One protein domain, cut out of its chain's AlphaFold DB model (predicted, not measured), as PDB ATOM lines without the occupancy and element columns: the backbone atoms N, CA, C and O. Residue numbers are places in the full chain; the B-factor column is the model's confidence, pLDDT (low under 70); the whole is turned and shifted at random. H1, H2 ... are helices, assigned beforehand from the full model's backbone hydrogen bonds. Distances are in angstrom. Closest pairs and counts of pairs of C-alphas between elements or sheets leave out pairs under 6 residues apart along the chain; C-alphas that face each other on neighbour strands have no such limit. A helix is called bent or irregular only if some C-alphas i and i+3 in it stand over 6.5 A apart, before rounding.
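This is residues 10 to 95 of the 179 residues of an uncharacterized protein of Butyricicoccus sp. BIOML-A1 (UniProt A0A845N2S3). Nine short helices, joined end to end at sharp corners, wind round an open, empty middle like a wide spring. H1, H5 and H9 lie on one side of its long axis, H3 and H7 on the opposite side, and successive turns stay apart. The 86 printed residues hold H1 to H9 in that order and no named strand: the class is all helix. The whole is loose, with a radius of gyration of the C-alphas of 16.8 A, a rod spanning 51 by 23 by 23 A.

H1, residues 10 to 19, begins at C-alpha 10 (31.492, -42.261, 49.161) and is 16.8 A long; it is irregular, with C-alphas 10 and 13 7.9 A apart. H2 is residues 21 to 29, 12.2 A; H3 31 to 38, 10.4 A; H4 41 to 49, 11.9 A; H5 51 to 58, 10.3 A. H6 is residues 61 to 69, 11.9 A; H7 71 to 79, 12.1 A; H8 81 to 89, 12.1 A. H9, residues 91 to 95, is 5.9 A long and ends at C-alpha 95 (28.293, -5.524, 9.206).

Each helix only just touches the next, only at the corner by their link, with 3 pairs of C-alphas within 8 A. H1 and H2 are about perpendicular at 84 degrees, their closest C-alphas being those of Ile 17 and Ala 23, 6.1 A apart. H3 and H4 run the same way at a steep tilt of 69 degrees, only just short of perpendicular; their closest C-alphas are those of Ile 37 and Ala 43, 6.2 A. H1 and H5 are apart, as are H5 and H9. Every O i to N i+4 pair is within hydrogen-bond range in H2 to H9; in H1, 4 of 6 are.

The C-alphas of Asp 10 and Asp 95, the two farthest apart, are 54.4 A apart. The printed part has no cut, and its links are tight. The mean pLDDT of the printed part is 92.9, and no printed residue is under 70.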
ATOM      1  N   ASP A  10      31.901 -41.002  49.801       76.88
ATOM      2  CA  ASP A  10      31.492 -42.261  49.161       76.88
ATOM      3  C   ASP A  10      31.526 -42.157  47.621       76.88
ATOM      4  O   ASP A  10      31.353 -43.149  46.917       76.88
ATOM      5  N   TYR A  11      31.768 -40.952  47.095       75.31
ATOM      6  CA  TYR A  11      31.886 -40.643  45.672       75.31
ATOM      7  C   TYR A  11      33.272 -40.088  45.327       75.31
ATOM      8  O   TYR A  11      33.406 -39.403  44.318       75.31
ATOM      9  N   ALA A  12      34.308 -40.372  46.125       70.56
ATOM     10  CA  ALA A  12      35.682 -39.950  45.825       70.56
ATOM     11  C   ALA A  12      36.135 -40.385  44.413       70.56
ATOM     12  O   ALA A  12      36.877 -39.673  43.735       70.56
ATOM     13  N   ASP A  13      35.608 -41.512  43.929       81.19
ATOM     14  CA  ASP A  13      35.844 -41.999  42.572       81.19
ATOM     15  C   ASP A  13      35.266 -41.069  41.494       81.19
ATOM     16  O   ASP A  13      35.787 -41.032  40.384       81.19
ATOM     17  N   MET A  14      34.225 -40.280  41.788       83.62
ATOM     18  CA  MET A  14      33.658 -39.334  40.822       83.62
ATOM     19  C   MET A  14      34.612 -38.186  40.500       83.62
ATOM     20  O   MET A  14      34.706 -37.805  39.333       83.62
ATOM     21  N   ASP A  15      35.356 -37.683  41.487       82.00
ATOM     22  CA  ASP A  15      36.389 -36.670  41.247       82.00
ATOM     23  C   ASP A  15      37.524 -37.258  40.393       82.00
ATOM     24  O   ASP A  15      37.987 -36.631  39.437       82.00
ATOM     25  N   ALA A  16      37.920 -38.505  40.670       84.75
ATOM     26  CA  ALA A  16      38.922 -39.219  39.879       84.75
ATOM     27  C   ALA A  16      38.456 -39.490  38.434       84.75
ATOM     28  O   ALA A  16      39.230 -39.332  37.488       84.75
ATOM     29  N   ILE A  17      37.184 -39.853  38.241       87.19
ATOM     30  CA  ILE A  17      36.575 -40.048  36.920       87.19
ATOM     31  C   ILE A  17      36.519 -38.722  36.155       87.19
ATOM     32  O   ILE A  17      36.904 -38.687  34.987       87.19
ATOM     33  N   ALA A  18      36.098 -37.632  36.801       86.31
ATOM     34  CA  ALA A  18      36.014 -36.310  36.181       86.31
ATOM     35  C   ALA A  18      37.392 -35.771  35.753       86.31
ATOM     36  O   ALA A  18      37.498 -35.093  34.730       86.31
ATOM     37  N   ALA A  19      38.452 -36.107  36.494       89.31
ATOM     38  CA  ALA A  19      39.831 -35.767  36.142       89.31
ATOM     39  C   ALA A  19      40.443 -36.685  35.058       89.31
ATOM     40  O   ALA A  19      41.480 -36.354  34.480       89.31
ATOM     41  N   SER A  20      39.827 -37.835  34.765       94.31
ATOM     42  CA  SER A  20      40.359 -38.828  33.828       94.31
ATOM     43  C   SER A  20      39.952 -38.532  32.385       94.31
ATOM     44  O   SER A  20      38.809 -38.744  31.976       94.31
ATOM     45  N   SER A  21      40.916 -38.117  31.559       95.19
ATOM     46  CA  SER A  21      40.696 -37.872  30.125       95.19
ATOM     47  C   SER A  21      40.231 -39.124  29.372       95.19
ATOM     48  O   SER A  21      39.387 -39.026  28.481       95.19
ATOM     49  N   THR A  22      40.719 -40.306  29.755       95.25
ATOM     50  CA  THR A  22      40.288 -41.589  29.185       95.25
ATOM     51  C   THR A  22      38.823 -41.870  29.504       95.25
ATOM     52  O   THR A  22      38.054 -42.198  28.600       95.25
ATOM     53  N   ALA A  23      38.415 -41.699  30.767       94.12
ATOM     54  CA  ALA A  23      37.027 -41.912  31.168       94.12
ATOM     55  C   ALA A  23      36.094 -40.910  30.472       94.12
ATOM     56  O   ALA A  23      35.078 -41.303  29.900       94.12
ATOM     57  N   MET A  24      36.480 -39.633  30.425       94.19
ATOM     58  CA  MET A  24      35.697 -38.595  29.754       94.19
ATOM     59  C   MET A  24      35.602 -38.805  28.236       94.19
ATOM     60  O   MET A  24      34.545 -38.570  27.653       94.19
ATOM     61  N   THR A  25      36.656 -39.322  27.597       94.75
ATOM     62  CA  THR A  25      36.619 -39.714  26.176       94.75
ATOM     63  C   THR A  25      35.647 -40.872  25.945       94.75
ATOM     64  O   THR A  25      34.889 -40.850  24.976       94.75
ATOM     65  N   ALA A  26      35.619 -41.860  26.843       95.06
ATOM     66  CA  ALA A  26      34.682 -42.980  26.767       95.06
ATOM     67  C   ALA A  26      33.220 -42.542  26.972       95.06
ATOM     68  O   ALA A  26      32.321 -43.044  26.299       95.06
ATOM     69  N   VAL A  27      32.969 -41.575  27.860       93.69
ATOM     70  CA  VAL A  27      31.636 -40.968  28.013       93.69
ATOM     71  C   VAL A  27      31.227 -40.241  26.732       93.69
ATOM     72  O   VAL A  27      30.121 -40.458  26.242       93.69
ATOM     73  N   ALA A  28      32.124 -39.436  26.152       92.75
ATOM     74  CA  ALA A  28      31.849 -38.673  24.936       92.75
ATOM     75  C   ALA A  28      31.578 -39.559  23.703       92.75
ATOM     76  O   ALA A  28      30.797 -39.172  22.835       92.75
ATOM     77  N   SER A  29      32.189 -40.746  23.621       96.25
ATOM     78  CA  SER A  29      31.949 -41.713  22.540       96.25
ATOM     79  C   SER A  29      30.745 -42.632  22.784       96.25
ATOM     80  O   SER A  29      30.288 -43.311  21.862       96.25
ATOM     81  N   SER A  30      30.198 -42.655  24.003       97.56
ATOM     82  CA  SER A  30      29.056 -43.494  24.365       97.56
ATOM     83  C   SER A  30      27.732 -42.849  23.964       97.56
ATOM     84  O   SER A  30      27.260 -41.897  24.589       97.56
ATOM     85  N   GLN A  31      27.069 -43.425  22.959       97.06
ATOM     86  CA  GLN A  31      25.776 -42.931  22.483       97.06
ATOM     87  C   GLN A  31      24.705 -42.919  23.584       97.06
ATOM     88  O   GLN A  31      23.917 -41.977  23.656       97.06
ATOM     89  N   THR A  32      24.693 -43.935  24.452       97.06
ATOM     90  CA  THR A  32      23.752 -44.036  25.579       97.06
ATOM     91  C   THR A  32      24.003 -42.946  26.615       97.06
ATOM     92  O   THR A  32      23.056 -42.294  27.055       97.06
ATOM     93  N   ALA A  33      25.267 -42.707  26.983       95.44
ATOM     94  CA  ALA A  33      25.607 -41.662  27.945       95.44
ATOM     95  C   ALA A  33      25.262 -40.275  27.387       95.44
ATOM     96  O   ALA A  33      24.611 -39.477  28.060       95.44
ATOM     97  N   MET A  34      25.613 -40.017  26.126       95.75
ATOM     98  CA  MET A  34      25.307 -38.749  25.468       95.75
ATOM     99  C   MET A  34      23.800 -38.523  25.308       95.75
ATOM    100  O   MET A  34      23.330 -37.413  25.549       95.75
ATOM    101  N   ALA A  35      23.020 -39.560  24.984       95.69
ATOM    102  CA  ALA A  35      21.561 -39.459  24.937       95.69
ATOM    103  C   ALA A  35      20.966 -39.107  26.311       95.69
ATOM    104  O   ALA A  35      20.085 -38.251  26.397       95.69
ATOM    105  N   ALA A  36      21.478 -39.712  27.388       95.69
ATOM    106  CA  ALA A  36      21.047 -39.403  28.749       95.69
ATOM    107  C   ALA A  36      21.384 -37.957  29.156       95.69
ATOM    108  O   ALA A  36      20.550 -37.285  29.761       95.69
ATOM    109  N   ILE A  37      22.570 -37.457  28.792       93.44
ATOM    110  CA  ILE A  37      22.979 -36.068  29.051       93.44
ATOM    111  C   ILE A  37      22.082 -35.087  28.288       93.44
ATOM    112  O   ILE A  37      21.567 -34.144  28.883       93.44
ATOM    113  N   ILE A  38      21.849 -35.322  26.992       92.69
ATOM    114  CA  ILE A  38      21.018 -34.455  26.138       92.69
ATOM    115  C   ILE A  38      19.561 -34.434  26.619       92.69
ATOM    116  O   ILE A  38      18.919 -33.385  26.597       92.69
ATOM    117  N   GLY A  39      19.041 -35.571  27.088       95.00
ATOM    118  CA  GLY A  39      17.697 -35.671  27.660       95.00
ATOM    119  C   GLY A  39      17.553 -35.065  29.063       95.00
ATOM    120  O   GLY A  39      16.434 -34.971  29.567       95.00
ATOM    121  N   ASN A  40      18.648 -34.654  29.712       96.56
ATOM    122  CA  ASN A  40      18.632 -34.128  31.073       96.56
ATOM    123  C   ASN A  40      18.680 -32.591  31.090       96.56
ATOM    124  O   ASN A  40      19.721 -31.970  30.871       96.56
ATOM    125  N   ALA A  41      17.556 -31.968  31.450       95.44
ATOM    126  CA  ALA A  41      17.443 -30.511  31.513       95.44
ATOM    127  C   ALA A  41      18.415 -29.853  32.511       95.44
ATOM    128  O   ALA A  41      18.881 -28.745  32.264       95.44
ATOM    129  N   THR A  42      18.758 -30.519  33.619       95.38
ATOM    130  CA  THR A  42      19.707 -29.974  34.608       95.38
ATOM    131  C   THR A  42      21.121 -29.930  34.037       95.38
ATOM    132  O   THR A  42      21.798 -28.912  34.159       95.38
ATOM    133  N   ALA A  43      21.547 -31.003  33.365       93.81
ATOM    134  CA  ALA A  43      22.842 -31.052  32.693       93.81
ATOM    135  C   ALA A  43      22.924 -30.000  31.578       93.81
ATOM    136  O   ALA A  43      23.903 -29.257  31.500       93.81
ATOM    137  N   LEU A  44      21.872 -29.870  30.764       94.69
ATOM    138  CA  LEU A  44      21.837 -28.866  29.703       94.69
ATOM    139  C   LEU A  44      21.856 -27.435  30.264       94.69
ATOM    140  O   LEU A  44      22.610 -26.602  29.767       94.69
ATOM    141  N   ASN A  45      21.112 -27.168  31.343       95.00
ATOM    142  CA  ASN A  45      21.142 -25.882  32.046       95.00
ATOM    143  C   ASN A  45      22.536 -25.551  32.599       95.00
ATOM    144  O   ASN A  45      22.974 -24.404  32.510       95.00
ATOM    145  N   ALA A  46      23.262 -26.542  33.123       94.94
ATOM    146  CA  ALA A  46      24.640 -26.359  33.574       94.94
ATOM    147  C   ALA A  46      25.581 -25.978  32.415       94.94
ATOM    148  O   ALA A  46      26.443 -25.117  32.579       94.94
ATOM    149  N   VAL A  47      25.390 -26.560  31.225       94.06
ATOM    150  CA  VAL A  47      26.178 -26.211  30.031       94.06
ATOM    151  C   VAL A  47      25.870 -24.790  29.556       94.06
ATOM    152  O   VAL A  47      26.794 -23.999  29.394       94.06
ATOM    153  N   VAL A  48      24.594 -24.431  29.370       93.38
ATOM    154  CA  VAL A  48      24.221 -23.112  28.814       93.38
ATOM    155  C   VAL A  48      24.474 -21.945  29.773       93.38
ATOM    156  O   VAL A  48      24.626 -20.814  29.324       93.38
ATOM    157  N   SER A  49      24.538 -22.203  31.084       96.31
ATOM    158  CA  SER A  49      24.906 -21.198  32.095       96.31
ATOM    159  C   SER A  49      26.421 -21.082  32.313       96.31
ATOM    160  O   SER A  49      26.886 -20.118  32.922       96.31
ATOM    161  N   SER A  50      27.209 -22.031  31.796       97.50
ATOM    162  CA  SER A  50      28.666 -22.026  31.900       97.50
ATOM    163  C   SER A  50      29.299 -21.190  30.790       97.50
ATOM    164  O   SER A  50      29.310 -21.573  29.618       97.50
ATOM    165  N   GLN A  51      29.915 -20.068  31.171       96.94
ATOM    166  CA  GLN A  51      30.636 -19.208  30.232       96.94
ATOM    167  C   GLN A  51      31.768 -19.960  29.519       96.94
ATOM    168  O   GLN A  51      31.929 -19.812  28.311       96.94
ATOM    169  N   THR A  52      32.531 -20.793  30.233       96.44
ATOM    170  CA  THR A  52      33.622 -21.582  29.640       96.44
ATOM    171  C   THR A  52      33.096 -22.546  28.582       96.44
ATOM    172  O   THR A  52      33.652 -22.616  27.486       96.44
ATOM    173  N   ALA A  53      32.003 -23.256  28.882       95.38
ATOM    174  CA  ALA A  53      31.400 -24.186  27.935       95.38
ATOM    175  C   ALA A  53      30.851 -23.447  26.708       95.38
ATOM    176  O   ALA A  53      31.147 -23.832  25.578       95.38
ATOM    177  N   MET A  54      30.125 -22.343  26.909       95.88
ATOM    178  CA  MET A  54      29.575 -21.574  25.792       95.88
ATOM    179  C   MET A  54      30.654 -20.908  24.937       95.88
ATOM    180  O   MET A  54      30.527 -20.911  23.714       95.88
ATOM    181  N   THR A  55      31.747 -20.418  25.527       96.31
ATOM    182  CA  THR A  55      32.901 -19.917  24.764       96.31
ATOM    183  C   THR A  55      33.510 -21.021  23.898       96.31
ATOM    184  O   THR A  55      33.801 -20.784  22.727       96.31
ATOM    185  N   ALA A  56      33.659 -22.239  24.430       95.50
ATOM    186  CA  ALA A  56      34.171 -23.373  23.663       95.50
ATOM    187  C   ALA A  56      33.230 -23.769  22.511       95.50
ATOM    188  O   ALA A  56      33.698 -24.040  21.406       95.50
ATOM    189  N   ILE A  57      31.911 -23.758  22.739       93.88
ATOM    190  CA  ILE A  57      30.899 -24.045  21.709       93.88
ATOM    191  C   ILE A  57      30.933 -22.985  20.602       93.88
ATOM    192  O   ILE A  57      30.969 -23.336  19.426       93.88
ATOM    193  N   ILE A  58      30.965 -21.697  20.959       91.62
ATOM    194  CA  ILE A  58      31.009 -20.583  19.995       91.62
ATOM    195  C   ILE A  58      32.326 -20.585  19.206       91.62
ATOM    196  O   ILE A  58      32.334 -20.274  18.020       91.62
ATOM    197  N   GLY A  59      33.442 -20.970  19.830       94.75
ATOM    198  CA  GLY A  59      34.728 -21.123  19.146       94.75
ATOM    199  C   GLY A  59      34.820 -22.361  18.243       94.75
ATOM    200  O   GLY A  59      35.776 -22.488  17.478       94.75
ATOM    201  N   ASN A  60      33.855 -23.284  18.312       96.69
ATOM    202  CA  ASN A  60      33.876 -24.531  17.558       96.69
ATOM    203  C   ASN A  60      33.079 -24.402  16.250       96.69
ATOM    204  O   ASN A  60      31.847 -24.422  16.235       96.69
ATOM    205  N   ALA A  61      33.798 -24.341  15.127       96.38
ATOM    206  CA  ALA A  61      33.193 -24.208  13.803       96.38
ATOM    207  C   ALA A  61      32.242 -25.364  13.447       96.38
ATOM    208  O   ALA A  61      31.217 -25.133  12.816       96.38
ATOM    209  N   THR A  62      32.535 -26.600  13.866       96.12
ATOM    210  CA  THR A  62      31.661 -27.757  13.609       96.12
ATOM    211  C   THR A  62      30.334 -27.625  14.352       96.12
ATOM    212  O   THR A  62      29.279 -27.847  13.759       96.12
ATOM    213  N   ALA A  63      30.368 -27.216  15.624       94.44
ATOM    214  CA  ALA A  63      29.166 -26.988  16.420       94.44
ATOM    215  C   ALA A  63      28.317 -25.849  15.837       94.44
ATOM    216  O   ALA A  63      27.112 -26.013  15.647       94.44
ATOM    217  N   LEU A  64      28.942 -24.724  15.474       94.50
ATOM    218  CA  LEU A  64      28.243 -23.620  14.814       94.50
ATOM    219  C   LEU A  64      27.659 -24.031  13.458       94.50
ATOM    220  O   LEU A  64      26.501 -23.720  13.183       94.50
ATOM    221  N   ASN A  65      28.408 -24.779  12.644       95.62
ATOM    222  CA  ASN A  65      27.925 -25.297  11.362       95.62
ATOM    223  C   ASN A  65      26.704 -26.211  11.538       95.62
ATOM    224  O   ASN A  65      25.753 -26.128  10.758       95.62
ATOM    225  N   ALA A  66      26.686 -27.042  12.582       95.44
ATOM    226  CA  ALA A  66      25.530 -27.871  12.908       95.44
ATOM    227  C   ALA A  66      24.295 -27.029  13.277       95.44
ATOM    228  O   ALA A  66      23.184 -27.348  12.856       95.44
ATOM    229  N   VAL A  67      24.472 -25.923  14.008       94.12
ATOM    230  CA  VAL A  67      23.369 -25.007  14.344       94.12
ATOM    231  C   VAL A  67      22.827 -24.310  13.094       94.12
ATOM    232  O   VAL A  67      21.622 -24.342  12.864       94.12
ATOM    233  N   VAL A  68      23.691 -23.720  12.260       92.94
ATOM    234  CA  VAL A  68      23.246 -22.942  11.084       92.94
ATOM    235  C   VAL A  68      22.674 -23.806   9.958       92.94
ATOM    236  O   VAL A  68      21.877 -23.315   9.164       92.94
ATOM    237  N   SER A  69      23.050 -25.086   9.885       96.69
ATOM    238  CA  SER A  69      22.461 -26.051   8.943       96.69
ATOM    239  C   SER A  69      21.199 -26.734   9.484       96.69
ATOM    240  O   SER A  69      20.466 -27.367   8.723       96.69
ATOM    241  N   SER A  70      20.906 -26.596  10.781       97.50
ATOM    242  CA  SER A  70      19.715 -27.174  11.401       97.50
ATOM    243  C   SER A  70      18.487 -26.305  11.149       97.50
ATOM    244  O   SER A  70      18.327 -25.232  11.734       97.50
ATOM    245  N   GLN A  71      17.554 -26.810  10.335       97.06
ATOM    246  CA  GLN A  71      16.280 -26.132  10.082       97.06
ATOM    247  C   GLN A  71      15.506 -25.868  11.379       97.06
ATOM    248  O   GLN A  71      14.937 -24.791  11.548       97.06
ATOM    249  N   THR A  72      15.500 -26.818  12.316       96.69
ATOM    250  CA  THR A  72      14.822 -26.663  13.611       96.69
ATOM    251  C   THR A  72      15.431 -25.523  14.421       96.69
ATOM    252  O   THR A  72      14.698 -24.665  14.914       96.69
ATOM    253  N   ALA A  73      16.764 -25.468  14.520       95.88
ATOM    254  CA  ALA A  73      17.444 -24.410  15.261       95.88
ATOM    255  C   ALA A  73      17.221 -23.041  14.605       95.88
ATOM    256  O   ALA A  73      16.842 -22.086  15.281       95.88
ATOM    257  N   MET A  74      17.364 -22.955  13.280       96.44
ATOM    258  CA  MET A  74      17.149 -21.711  12.540       96.44
ATOM    259  C   MET A  74      15.694 -21.233  12.604       96.44
ATOM    260  O   MET A  74      15.450 -20.033  12.713       96.44
ATOM    261  N   THR A  75      14.723 -22.153  12.628       96.88
ATOM    262  CA  THR A  75      13.303 -21.821  12.839       96.88
ATOM    263  C   THR A  75      13.073 -21.257  14.241       96.88
ATOM    264  O   THR A  75      12.392 -20.244  14.392       96.88
ATOM    265  N   ALA A  76      13.681 -21.857  15.268       96.25
ATOM    266  CA  ALA A  76      13.592 -21.356  16.638       96.25
ATOM    267  C   ALA A  76      14.243 -19.968  16.791       96.25
ATOM    268  O   ALA A  76      13.675 -19.094  17.444       96.25
ATOM    269  N   ILE A  77      15.392 -19.734  16.147       94.56
ATOM    270  CA  ILE A  77      16.055 -18.420  16.120       94.56
ATOM    271  C   ILE A  77      15.158 -17.383  15.434       94.56
ATOM    272  O   ILE A  77      14.956 -16.302  15.981       94.56
ATOM    273  N   ALA A  78      14.576 -17.720  14.279       92.31
ATOM    274  CA  ALA A  78      13.685 -16.827  13.541       92.31
ATOM    275  C   ALA A  78      12.397 -16.483  14.312       92.31
ATOM    276  O   ALA A  78      11.848 -15.399  14.130       92.31
ATOM    277  N   ALA A  79      11.922 -17.376  15.185       96.00
ATOM    278  CA  ALA A  79      10.768 -17.136  16.050       96.00
ATOM    279  C   ALA A  79      11.117 -16.390  17.356       96.00
ATOM    280  O   ALA A  79      10.221 -15.901  18.045       96.00
ATOM    281  N   SER A  80      12.399 -16.294  17.720       96.56
ATOM    282  CA  SER A  80      12.841 -15.724  18.996       96.56
ATOM    283  C   SER A  80      13.051 -14.214  18.903       96.56
ATOM    284  O   SER A  80      14.047 -13.734  18.356       96.56
ATOM    285  N   SER A  81      12.149 -13.440  19.512       95.50
ATOM    286  CA  SER A  81      12.281 -11.979  19.607       95.50
ATOM    287  C   SER A  81      13.568 -11.551  20.316       95.50
ATOM    288  O   SER A  81      14.200 -10.579  19.901       95.50
ATOM    289  N   THR A  82      14.002 -12.295  21.336       95.25
ATOM    290  CA  THR A  82      15.267 -12.057  22.045       95.25
ATOM    291  C   THR A  82      16.468 -12.245  21.123       95.25
ATOM    292  O   THR A  82      17.329 -11.368  21.064       95.25
ATOM    293  N   ALA A  83      16.517 -13.345  20.362       93.56
ATOM    294  CA  ALA A  83      17.616 -13.597  19.429       93.56
ATOM    295  C   ALA A  83      17.660 -12.535  18.323       93.56
ATOM    296  O   ALA A  83      18.714 -11.966  18.047       93.56
ATOM    297  N   LEU A  84      16.504 -12.206  17.740       92.62
ATOM    298  CA  LEU A  84      16.402 -11.170  16.713       92.62
ATOM    299  C   LEU A  84      16.791  -9.782  17.243       92.62
ATOM    300  O   LEU A  84      17.453  -9.031  16.530       92.62
ATOM    301  N   SER A  85      16.433  -9.450  18.486       92.38
ATOM    302  CA  SER A  85      16.828  -8.183  19.120       92.38
ATOM    303  C   SER A  85      18.335  -8.122  19.364       92.38
ATOM    304  O   SER A  85      18.954  -7.095  19.099       92.38
ATOM    305  N   ALA A  86      18.944  -9.227  19.801       92.00
ATOM    306  CA  ALA A  86      20.390  -9.314  19.980       92.00
ATOM    307  C   ALA A  86      21.144  -9.162  18.646       92.00
ATOM    308  O   ALA A  86      22.132  -8.433  18.580       92.00
ATOM    309  N   ILE A  87      20.655  -9.787  17.569       90.31
ATOM    310  CA  ILE A  87      21.221  -9.624  16.218       90.31
ATOM    311  C   ILE A  87      21.086  -8.170  15.754       90.31
ATOM    312  O   ILE A  87      22.053  -7.595  15.266       90.31
ATOM    313  N   ALA A  88      19.913  -7.557  15.939       85.75
ATOM    314  CA  ALA A  88      19.664  -6.171  15.548       85.75
ATOM    315  C   ALA A  88      20.505  -5.151  16.339       85.75
ATOM    316  O   ALA A  88      20.775  -4.069  15.829       85.75
ATOM    317  N   ALA A  89      20.924  -5.482  17.563       89.50
ATOM    318  CA  ALA A  89      21.822  -4.656  18.368       89.50
ATOM    319  C   ALA A  89      23.317  -4.914  18.081       89.50
ATOM    320  O   ALA A  89      24.166  -4.128  18.498       89.50
ATOM    321  N   SER A  90      23.656  -6.006  17.385       90.19
ATOM    322  CA  SER A  90      25.040  -6.406  17.121       90.19
ATOM    323  C   SER A  90      25.572  -5.769  15.841       90.19
ATOM    324  O   SER A  90      25.260  -6.211  14.735       90.19
ATOM    325  N   THR A  91      26.439  -4.765  15.982       89.44
ATOM    326  CA  THR A  91      27.108  -4.124  14.837       89.44
ATOM    327  C   THR A  91      27.913  -5.129  14.021       89.44
ATOM    328  O   THR A  91      27.789  -5.148  12.806       89.44
ATOM    329  N   THR A  92      28.633  -6.053  14.663       89.44
ATOM    330  CA  THR A  92      29.379  -7.114  13.968       89.44
ATOM    331  C   THR A  92      28.477  -8.004  13.113       89.44
ATOM    332  O   THR A  92      28.831  -8.332  11.981       89.44
ATOM    333  N   ALA A  93      27.307  -8.398  13.627       87.75
ATOM    334  CA  ALA A  93      26.363  -9.203  12.855       87.75
ATOM    335  C   ALA A  93      25.792  -8.403  11.678       87.75
ATOM    336  O   ALA A  93      25.727  -8.910  10.557       87.75
ATOM    337  N   LEU A  94      25.415  -7.145  11.917       87.31
ATOM    338  CA  LEU A  94      24.891  -6.258  10.884       87.31
ATOM    339  C   LEU A  94      25.927  -5.958   9.795       87.31
ATOM    340  O   LEU A  94      25.572  -5.998   8.622       87.31
ATOM    341  N   ASP A  95      27.193  -5.742  10.150       88.25
ATOM    342  CA  ASP A  95      28.293  -5.524   9.206       88.25
ATOM    343  C   ASP A  95      28.543  -6.770   8.352       88.25
ATOM    344  O   ASP A  95      28.666  -6.679   7.128       88.25
TER     345      ASP A  95